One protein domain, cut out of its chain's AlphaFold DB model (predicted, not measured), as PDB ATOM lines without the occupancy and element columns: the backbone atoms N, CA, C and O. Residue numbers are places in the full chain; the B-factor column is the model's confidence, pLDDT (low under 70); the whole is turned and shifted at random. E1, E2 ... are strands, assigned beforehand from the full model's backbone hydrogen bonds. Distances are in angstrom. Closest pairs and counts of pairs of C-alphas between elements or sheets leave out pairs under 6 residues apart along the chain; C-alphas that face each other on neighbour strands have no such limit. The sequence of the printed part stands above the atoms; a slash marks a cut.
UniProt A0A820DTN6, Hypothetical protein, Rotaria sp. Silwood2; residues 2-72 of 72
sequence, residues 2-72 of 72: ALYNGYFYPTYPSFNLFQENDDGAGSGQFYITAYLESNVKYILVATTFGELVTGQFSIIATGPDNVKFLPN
ATOM      1  N   ALA A   2      89.156 105.059 176.930       93.88
ATOM      2  CA  ALA A   2      90.129 104.292 176.155       93.88
ATOM      3  C   ALA A   2      91.553 104.544 176.662       93.88
ATOM      4  O   ALA A   2      91.984 105.689 176.797       93.88
ATOM      5  N   LEU A   3      92.269 103.468 176.966       95.75
ATOM      6  CA  LEU A   3      93.660 103.464 177.384       95.75
ATOM      7  C   LEU A   3      94.542 103.088 176.194       95.75
ATOM      8  O   LEU A   3      94.283 102.106 175.500       95.75
ATOM      9  N   TYR A   4      95.602 103.857 175.989       96.75
ATOM     10  CA  TYR A   4      96.536 103.724 174.881       96.75
ATOM     11  C   TYR A   4      97.935 103.405 175.386       96.75
ATOM     12  O   TYR A   4      98.380 104.000 176.371       96.75
ATOM     13  N   ASN A   5      98.646 102.526 174.681       95.38
ATOM     14  CA  ASN A   5     100.069 102.288 174.906       95.38
ATOM     15  C   ASN A   5     100.894 103.284 174.071       95.38
ATOM     16  O   ASN A   5     100.846 103.277 172.841       95.38
ATOM     17  N   GLY A   6     101.634 104.172 174.727       93.25
ATOM     18  CA  GLY A   6     102.427 105.206 174.072       93.25
ATOM     19  C   GLY A   6     101.599 106.425 173.663       93.25
ATOM     20  O   GLY A   6     101.232 107.236 174.510       93.25
ATOM     21  N   TYR A   7     101.373 106.597 172.359       93.88
ATOM     22  CA  TYR A   7     100.752 107.797 171.782       93.88
ATOM     23  C   TYR A   7      99.302 107.556 171.357       93.88
ATOM     24  O   TYR A   7      98.985 106.512 170.791       93.88
ATOM     25  N   PHE A   8      98.442 108.555 171.552       94.44
ATOM     26  CA  PHE A   8      97.103 108.597 170.971       94.44
ATOM     27  C   PHE A   8      97.150 109.318 169.620       94.44
ATOM     28  O   PHE A   8      97.624 110.452 169.545       94.44
ATOM     29  N   TYR A   9      96.647 108.672 168.564       95.25
ATOM     30  CA  TYR A   9      96.521 109.255 167.228       95.25
ATOM     31  C   TYR A   9      95.047 109.577 166.947       95.25
ATOM     32  O   TYR A   9      94.294 108.663 166.617       95.25
ATOM     33  N   PRO A  10      94.613 110.852 167.023       92.06
ATOM     34  CA  PRO A  10      93.201 111.206 166.848       92.06
ATOM     35  C   PRO A  10      92.626 110.821 165.480       92.06
ATOM     36  O   PRO A  10      91.440 110.541 165.363       92.06
ATOM     37  N   THR A  11      93.463 110.789 164.438       95.62
ATOM     38  CA  THR A  11      93.072 110.391 163.077       95.62
ATOM     39  C   THR A  11      93.011 108.877 162.883       95.62
ATOM     40  O   THR A  11      92.382 108.420 161.933       95.62
ATOM     41  N   TYR A  12      93.645 108.097 163.766       95.44
ATOM     42  CA  TYR A  12      93.566 106.638 163.759       95.44
ATOM     43  C   TYR A  12      93.475 106.080 165.195       95.44
ATOM     44  O   TYR A  12      94.437 105.491 165.702       95.44
ATOM     45  N   PRO A  13      92.318 106.265 165.871       92.81
ATOM     46  CA  PRO A  13      92.141 105.974 167.297       92.81
ATOM     47  C   PRO A  13      92.273 104.505 167.695       92.81
ATOM     48  O   PRO A  13      92.242 104.214 168.883       92.81
ATOM     49  N   SER A  14      92.390 103.576 166.749       95.12
ATOM     50  CA  SER A  14      92.587 102.152 167.031       95.12
ATOM     51  C   SER A  14      94.062 101.732 167.048       95.12
ATOM     52  O   SER A  14      94.361 100.656 167.552       95.12
ATOM     53  N   PHE A  15      94.994 102.556 166.543       96.44
ATOM     54  CA  PHE A  15      96.385 102.140 166.290       96.44
ATOM     55  C   PHE A  15      97.122 101.627 167.532       96.44
ATOM     56  O   PHE A  15      97.735 100.567 167.506       96.44
ATOM     57  N   ASN A  16      97.047 102.396 168.616       96.31
ATOM     58  CA  ASN A  16      97.714 102.111 169.887       96.31
ATOM     59  C   ASN A  16      96.708 101.787 170.996       96.31
ATOM     60  O   ASN A  16      97.025 101.932 172.181       96.31
ATOM     61  N   LEU A  17      95.473 101.441 170.624       96.12
ATOM     62  CA  LEU A  17      94.435 101.133 171.592       96.12
ATOM     63  C   LEU A  17      94.854  99.892 172.381       96.12
ATOM     64  O   LEU A  17      95.057  98.821 171.815       96.12
ATOM     65  N   PHE A  18      95.011 100.059 173.689       96.12
ATOM     66  CA  PHE A  18      95.395  98.981 174.589       96.12
ATOM     67  C   PHE A  18      94.164  98.342 175.230       96.12
ATOM     68  O   PHE A  18      94.035  97.122 175.247       96.12
ATOM     69  N   GLN A  19      93.245  99.165 175.736       94.50
ATOM     70  CA  GLN A  19      91.994  98.696 176.323       94.50
ATOM     71  C   GLN A  19      90.941  99.797 176.264       94.50
ATOM     72  O   GLN A  19      91.246 100.958 176.520       94.50
ATOM     73  N   GLU A  20      89.693  99.440 175.998       92.56
ATOM     74  CA  GLU A  20      88.556 100.346 176.120       92.56
ATOM     75  C   GLU A  20      87.431  99.690 176.902       92.56
ATOM     76  O   GLU A  20      87.285  98.469 176.921       92.56
ATOM     77  N   ASN A  21      86.673 100.525 177.598       85.19
ATOM     78  CA  ASN A  21      85.444 100.129 178.259       85.19
ATOM     79  C   ASN A  21      84.544 101.361 178.375       85.19
ATOM     80  O   ASN A  21      85.036 102.444 178.703       85.19
ATOM     81  N   ASP A  22      83.256 101.241 178.098       74.62
ATOM     82  CA  ASP A  22      82.268 102.316 178.168       74.62
ATOM     83  C   ASP A  22      81.080 102.013 179.097       74.62
ATOM     84  O   ASP A  22      80.308 102.927 179.386       74.62
ATOM     85  N   ASP A  23      80.976 100.803 179.653       73.31
ATOM     86  CA  ASP A  23      79.871 100.408 180.537       73.31
ATOM     87  C   ASP A  23      80.279  99.615 181.792       73.31
ATOM     88  O   ASP A  23      79.427  99.283 182.619       73.31
ATOM     89  N   GLY A  24      81.572  99.354 181.987       68.06
ATOM     90  CA  GLY A  24      82.074  98.467 183.039       68.06
ATOM     91  C   GLY A  24      81.785  98.894 184.481       68.06
ATOM     92  O   GLY A  24      81.908  98.066 185.380       68.06
ATOM     93  N   ALA A  25      81.406 100.155 184.720       69.38
ATOM     94  CA  ALA A  25      80.948 100.655 186.025       69.38
ATOM     95  C   ALA A  25      79.426 100.917 186.086       69.38
ATOM     96  O   ALA A  25      78.917 101.368 187.114       69.38
ATOM     97  N   GLY A  26      78.686 100.626 185.011       72.25
ATOM     98  CA  GLY A  26      77.279 100.985 184.854       72.25
ATOM     99  C   GLY A  26      77.072 102.458 184.482       72.25
ATOM    100  O   GLY A  26      77.983 103.281 184.535       72.25
ATOM    101  N   SER A  27      75.849 102.802 184.064       77.31
ATOM    102  CA  SER A  27      75.450 104.180 183.718       77.31
ATOM    103  C   SER A  27      76.353 104.886 182.686       77.31
ATOM    104  O   SER A  27      76.494 106.106 182.736       77.31
ATOM    105  N   GLY A  28      76.969 104.140 181.760       72.50
ATOM    106  CA  GLY A  28      77.874 104.694 180.742       72.50
ATOM    107  C   GLY A  28      79.232 105.159 181.288       72.50
ATOM    108  O   GLY A  28      79.909 105.974 180.659       72.50
ATOM    109  N   GLN A  29      79.610 104.706 182.487       82.56
ATOM    110  CA  GLN A  29      80.914 104.982 183.077       82.56
ATOM    111  C   GLN A  29      81.910 103.894 182.683       82.56
ATOM    112  O   GLN A  29      81.651 102.696 182.824       82.56
ATOM    113  N   PHE A  30      83.095 104.323 182.252       88.50
ATOM    114  CA  PHE A  30      84.182 103.397 181.982       88.50
ATOM    115  C   PHE A  30      84.770 102.841 183.278       88.50
ATOM    116  O   PHE A  30      84.967 103.569 184.251       88.50
ATOM    117  N   TYR A  31      85.140 101.563 183.248       91.19
ATOM    118  CA  TYR A  31      85.955 100.936 184.281       91.19
ATOM    119  C   TYR A  31      87.037 100.080 183.629       91.19
ATOM    120  O   TYR A  31      86.745  99.103 182.939       91.19
ATOM    121  N   ILE A  32      88.298 100.468 183.815       92.19
ATOM    122  CA  ILE A  32      89.448  99.819 183.179       92.19
ATOM    123  C   ILE A  32      90.335  99.233 184.272       92.19
ATOM    124  O   ILE A  32      90.817  99.955 185.142       92.19
ATOM    125  N   THR A  33      90.560  97.921 184.217       93.12
ATOM    126  CA  THR A  33      91.568  97.222 185.022       93.12
ATOM    127  C   THR A  33      92.596  96.625 184.073       93.12
ATOM    128  O   THR A  33      92.249  95.790 183.238       93.12
ATOM    129  N   ALA A  34      93.843  97.075 184.203       92.81
ATOM    130  CA  ALA A  34      94.931  96.780 183.283       92.81
ATOM    131  C   ALA A  34      96.219  96.445 184.043       92.81
ATOM    132  O   ALA A  34      96.543  97.092 185.039       92.81
ATOM    133  N   TYR A  35      96.987  95.486 183.525       94.00
ATOM    134  CA  TYR A  35      98.377  95.278 183.926       94.00
ATOM    135  C   TYR A  35      99.272  96.132 183.030       94.00
ATOM    136  O   TYR A  35      99.355  95.891 181.828       94.00
ATOM    137  N   LEU A  36      99.896  97.153 183.618       92.12
ATOM    138  CA  LEU A  36     100.760  98.092 182.905       92.12
ATOM    139  C   LEU A  36     102.229  97.725 183.091       92.12
ATOM    140  O   LEU A  36     102.652  97.331 184.180       92.12
ATOM    141  N   GLU A  37     103.009  97.894 182.032       92.69
ATOM    142  CA  GLU A  37     104.447  97.671 182.063       92.69
ATOM    143  C   GLU A  37     105.170  98.880 182.673       92.69
ATOM    144  O   GLU A  37     104.840 100.042 182.420       92.69
ATOM    145  N   SER A  38     106.191  98.611 183.488       89.31
ATOM    146  CA  SER A  38     107.029  99.660 184.074       89.31
ATOM    147  C   SER A  38     107.799 100.427 182.997       89.31
ATOM    148  O   SER A  38     108.271  99.821 182.037       89.31
ATOM    149  N   ASN A  39     108.021 101.729 183.204       88.44
ATOM    150  CA  ASN A  39     108.745 102.618 182.279       88.44
ATOM    151  C   ASN A  39     108.095 102.787 180.892       88.44
ATOM    152  O   ASN A  39     108.733 103.303 179.975       88.44
ATOM    153  N   VAL A  40     106.824 102.411 180.744       91.62
ATOM    154  CA  VAL A  40     106.031 102.654 179.537       91.62
ATOM    155  C   VAL A  40     105.055 103.803 179.792       91.62
ATOM    156  O   VAL A  40     104.437 103.899 180.853       91.62
ATOM    157  N   LYS A  41     104.928 104.714 178.822       91.56
ATOM    158  CA  LYS A  41     103.931 105.789 178.867       91.56
ATOM    159  C   LYS A  41     102.589 105.239 178.399       91.56
ATOM    160  O   LYS A  41     102.520 104.644 177.331       91.56
ATOM    161  N   TYR A  42     101.533 105.542 179.139       93.56
ATOM    162  CA  TYR A  42     100.160 105.279 178.723       93.56
ATOM    163  C   TYR A  42      99.373 106.584 178.660       93.56
ATOM    164  O   TYR A  42      99.615 107.500 179.450       93.56
ATOM    165  N   ILE A  43      98.429 106.666 177.726       94.81
ATOM    166  CA  ILE A  43      97.513 107.804 177.591       94.81
ATOM    167  C   ILE A  43      96.096 107.306 177.840       94.81
ATOM    168  O   ILE A  43      95.635 106.384 177.174       94.81
ATOM    169  N   LEU A  44      95.396 107.931 178.784       93.62
ATOM    170  CA  LEU A  44      93.967 107.721 178.991       93.62
ATOM    171  C   LEU A  44      93.191 108.820 178.265       93.62
ATOM    172  O   LEU A  44      93.358 110.001 178.568       93.62
ATOM    173  N   VAL A  45      92.316 108.425 177.346       93.19
ATOM    174  CA  VAL A  45      91.342 109.310 176.705       93.19
ATOM    175  C   VAL A  45      89.976 109.076 177.347       93.19
ATOM    176  O   VAL A  45      89.356 108.016 177.202       93.19
ATOM    177  N   ALA A  46      89.505 110.086 178.077       91.00
ATOM    178  CA  ALA A  46      88.143 110.164 178.585       91.00
ATOM    179  C   ALA A  46      87.303 110.998 177.609       91.00
ATOM    180  O   ALA A  46      87.604 112.165 177.369       91.00
ATOM    181  N   THR A  47      86.267 110.386 177.039       88.31
ATOM    182  CA  THR A  47      85.363 111.018 176.071       88.31
ATOM    183  C   THR A  47      83.919 110.613 176.348       88.31
ATOM    184  O   THR A  47      83.661 109.638 177.058       88.31
ATOM    185  N   THR A  48      82.991 111.377 175.790       85.94
ATOM    186  CA  THR A  48      81.555 111.102 175.771       85.94
ATOM    187  C   THR A  48      81.203 110.116 174.654       85.94
ATOM    188  O   THR A  48      81.960 109.954 173.698       85.94
ATOM    189  N   PHE A  49      80.056 109.437 174.786       78.25
ATOM    190  CA  PHE A  49      79.538 108.519 173.761       78.25
ATOM    191  C   PHE A  49      79.094 109.259 172.487       78.25
ATOM    192  O   PHE A  49      79.303 108.782 171.379       78.25
ATOM    193  N   GLY A  50      78.468 110.429 172.650       80.75
ATOM    194  CA  GLY A  50      77.991 111.253 171.543       80.75
ATOM    195  C   GLY A  50      79.001 112.317 171.131       80.75
ATOM    196  O   GLY A  50      79.644 112.939 171.977       80.75
ATOM    197  N   GLU A  51      79.085 112.579 169.831       86.06
ATOM    198  CA  GLU A  51      79.887 113.678 169.299       86.06
ATOM    199  C   GLU A  51      79.417 115.030 169.852       86.06
ATOM    200  O   GLU A  51      78.224 115.258 170.055       86.06
ATOM    201  N   LEU A  52      80.370 115.940 170.082       89.50
ATOM    202  CA  LEU A  52      80.129 117.314 170.553       89.50
ATOM    203  C   LEU A  52      79.424 117.422 171.918       89.50
ATOM    204  O   LEU A  52      79.030 118.515 172.329       89.50
ATOM    205  N   VAL A  53      79.301 116.318 172.658       89.75
ATOM    206  CA  VAL A  53      78.778 116.325 174.026       89.75
ATOM    207  C   VAL A  53      79.899 116.692 174.991       89.75
ATOM    208  O   VAL A  53      80.973 116.091 174.972       89.75
ATOM    209  N   THR A  54      79.624 117.649 175.875       89.94
ATOM    210  CA  THR A  54      80.522 118.049 176.965       89.94
ATOM    211  C   THR A  54      79.817 117.902 178.308       89.94
ATOM    212  O   THR A  54      78.588 117.889 178.389       89.94
ATOM    213  N   GLY A  55      80.597 117.766 179.374       88.56
ATOM    214  CA  GLY A  55      80.082 117.611 180.727       88.56
ATOM    215  C   GLY A  55      81.212 117.581 181.743       88.56
ATOM    216  O   GLY A  55      82.384 117.448 181.389       88.56
ATOM    217  N   GLN A  56      80.858 117.723 183.016       91.56
ATOM    218  CA  GLN A  56      81.816 117.536 184.099       91.56
ATOM    219  C   GLN A  56      82.154 116.054 184.244       91.56
ATOM    220  O   GLN A  56      81.285 115.193 184.112       91.56
ATOM    221  N   PHE A  57      83.415 115.766 184.547       89.00
ATOM    222  CA  PHE A  57      83.883 114.415 184.813       89.00
ATOM    223  C   PHE A  57      84.947 114.428 185.909       89.00
ATOM    224  O   PHE A  57      85.606 115.440 186.157       89.00
ATOM    225  N   SER A  58      85.128 113.278 186.547       91.25
ATOM    226  CA  SER A  58      86.211 113.015 187.488       91.25
ATOM    227  C   SER A  58      86.848 111.680 187.142       91.25
ATOM    228  O   SER A  58      86.140 110.732 186.807       91.25
ATOM    229  N   ILE A  59      88.171 111.594 187.252       90.75
ATOM    230  CA  ILE A  59      88.911 110.350 187.041       90.75
ATOM    231  C   ILE A  59      89.530 109.947 188.372       90.75
ATOM    232  O   ILE A  59      90.232 110.737 189.001       90.75
ATOM    233  N   ILE A  60      89.278 108.706 188.777       91.44
ATOM    234  CA  ILE A  60      89.934 108.072 189.917       91.44
ATOM    235  C   ILE A  60      90.826 106.977 189.347       91.44
ATOM    236  O   ILE A  60      90.354 106.118 188.604       91.44
ATOM    237  N   ALA A  61      92.112 107.017 189.679       91.50
ATOM    238  CA  ALA A  61      93.052 105.970 189.320       91.50
ATOM    239  C   ALA A  61      93.812 105.512 190.559       91.50
ATOM    240  O   ALA A  61      94.266 106.321 191.367       91.50
ATOM    241  N   THR A  62      93.946 104.200 190.687       93.38
ATOM    242  CA  THR A  62      94.638 103.533 191.787       93.38
ATOM    243  C   THR A  62      95.568 102.479 191.217       93.38
ATOM    244  O   THR A  62      95.252 101.855 190.204       93.38
ATOM    245  N   GLY A  63      96.689 102.248 191.884       91.62
ATOM    246  CA  GLY A  63      97.650 101.231 191.497       91.62
ATOM    247  C   GLY A  63      98.460 100.760 192.701       91.62
ATOM    248  O   GLY A  63      98.289 101.285 193.801       91.62
ATOM    249  N   PRO A  64      99.343  99.772 192.500       91.00
ATOM    250  CA  PRO A  64     100.256  99.304 193.541       91.00
ATOM    251  C   PRO A  64     101.270 100.375 193.985       91.00
ATOM    252  O   PRO A  64     101.851 100.245 195.057       91.00
ATOM    253  N   ASP A  65     101.462 101.429 193.187       87.75
ATOM    254  CA  ASP A  65     102.252 102.617 193.517       87.75
ATOM    255  C   ASP A  65     101.441 103.893 193.206       87.75
ATOM    256  O   ASP A  65     100.364 103.839 192.599       87.75
ATOM    257  N   ASN A  66     101.950 105.050 193.623       86.19
ATOM    258  CA  ASN A  66     101.330 106.352 193.423       86.19
ATOM    259  C   ASN A  66     101.093 106.650 191.939       86.19
ATOM    260  O   ASN A  66     102.026 106.837 191.157       86.19
ATOM    261  N   VAL A  67      99.821 106.813 191.579       86.81
ATOM    262  CA  VAL A  67      99.419 107.251 190.244       86.81
ATOM    263  C   VAL A  67      99.475 108.776 190.175       86.81
ATOM    264  O   VAL A  67      98.882 109.473 190.998       86.81
ATOM    265  N   LYS A  68     100.187 109.306 189.177       85.75
ATOM    266  CA  LYS A  68     100.278 110.745 188.908       85.75
ATOM    267  C   LYS A  68      99.779 111.036 187.501       85.75
ATOM    268  O   LYS A  68     100.300 110.485 186.536       85.75
ATOM    269  N   PHE A  69      98.813 111.942 187.388       82.25
ATOM    270  CA  PHE A  69      98.415 112.501 186.102       82.25
ATOM    271  C   PHE A  69      99.362 113.642 185.752       82.25
ATOM    272  O   PHE A  69      99.396 114.663 186.439       82.25
ATOM    273  N   LEU A  70     100.159 113.443 184.708       78.88
ATOM    274  CA  LEU A  70     101.024 114.484 184.174       78.88
ATOM    275  C   LEU A  70     100.268 115.202 183.046       78.88
ATOM    276  O   LEU A  70      99.734 114.517 182.171       78.88
ATOM    277  N   PRO A  71     100.186 116.544 183.055       65.50
ATOM    278  CA  PRO A  71      99.696 117.276 181.894       65.50
ATOM    279  C   PRO A  71     100.629 117.024 180.697       65.50
ATOM    280  O   PRO A  71     101.846 116.919 180.876       65.50
ATOM    281  N   ASN A  72     100.039 116.891 179.505       58.38
ATOM    282  CA  ASN A  72     100.773 116.811 178.236       58.38
ATOM    283  C   ASN A  72     101.263 118.188 177.788       58.38
ATOM    284  O   ASN A  72     100.533 119.175 178.033       58.38
TER     285      ASN A  72
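Overview. This is residues 2 to 72 of the 72 residues of the protein "Hypothetical protein" of Rotaria sp. Silwood2 (UniProt A0A820DTN6). With little regular structure, this domain is a small sheet of three short strands, E2, E1 and E3, from which long loops swing out, chiefly residues 21 to 41 and 46 to 72. The printed part has 71 residues, no named helix and strands E1, E2, E3 along the chain; the sheet's order is E2, E1, E3, antiparallel. The class is all strand, though named elements hold only 12 of the 71 residues. It is compact, with a radius of gyration of the C-alphas of 12.8 A and spans of 34 by 27 by 22 A.

Arrangement. E1, residues 2 to 5, is the inner strand. It is antiparallel to E3, residues 42 to 45, at 158 degrees; C-alphas 3 and 44 face each other at 4.6 A, and N 4 and O 43, 2.8 A apart, are within hydrogen-bond range. E1 and E2, residues 17 to 20, form a hairpin, antiparallel at 156 degrees; C-alphas 20 and 2 face each other at 4.2 A, and N 3 and O 19, 2.7 A apart, are within hydrogen-bond range. E2 and E3 are apart.

Along the chain. E1 is 10.2 A long, from C-alpha 2 at (90.129, 104.292, 176.155); E2 is 7.5 A and E3 9.9 A, ending at C-alpha 45 at (91.342, 109.310, 176.705).

Size, cuts and confidence. The C-alphas farthest apart, of Leu 52 and Pro 64, are 35.5 A apart. The printed part has no cut, and both links, E1 to E2 and E2 to E3, are long. The model's pLDDT is under 70 at residues 24 to 25 and 71 to 72.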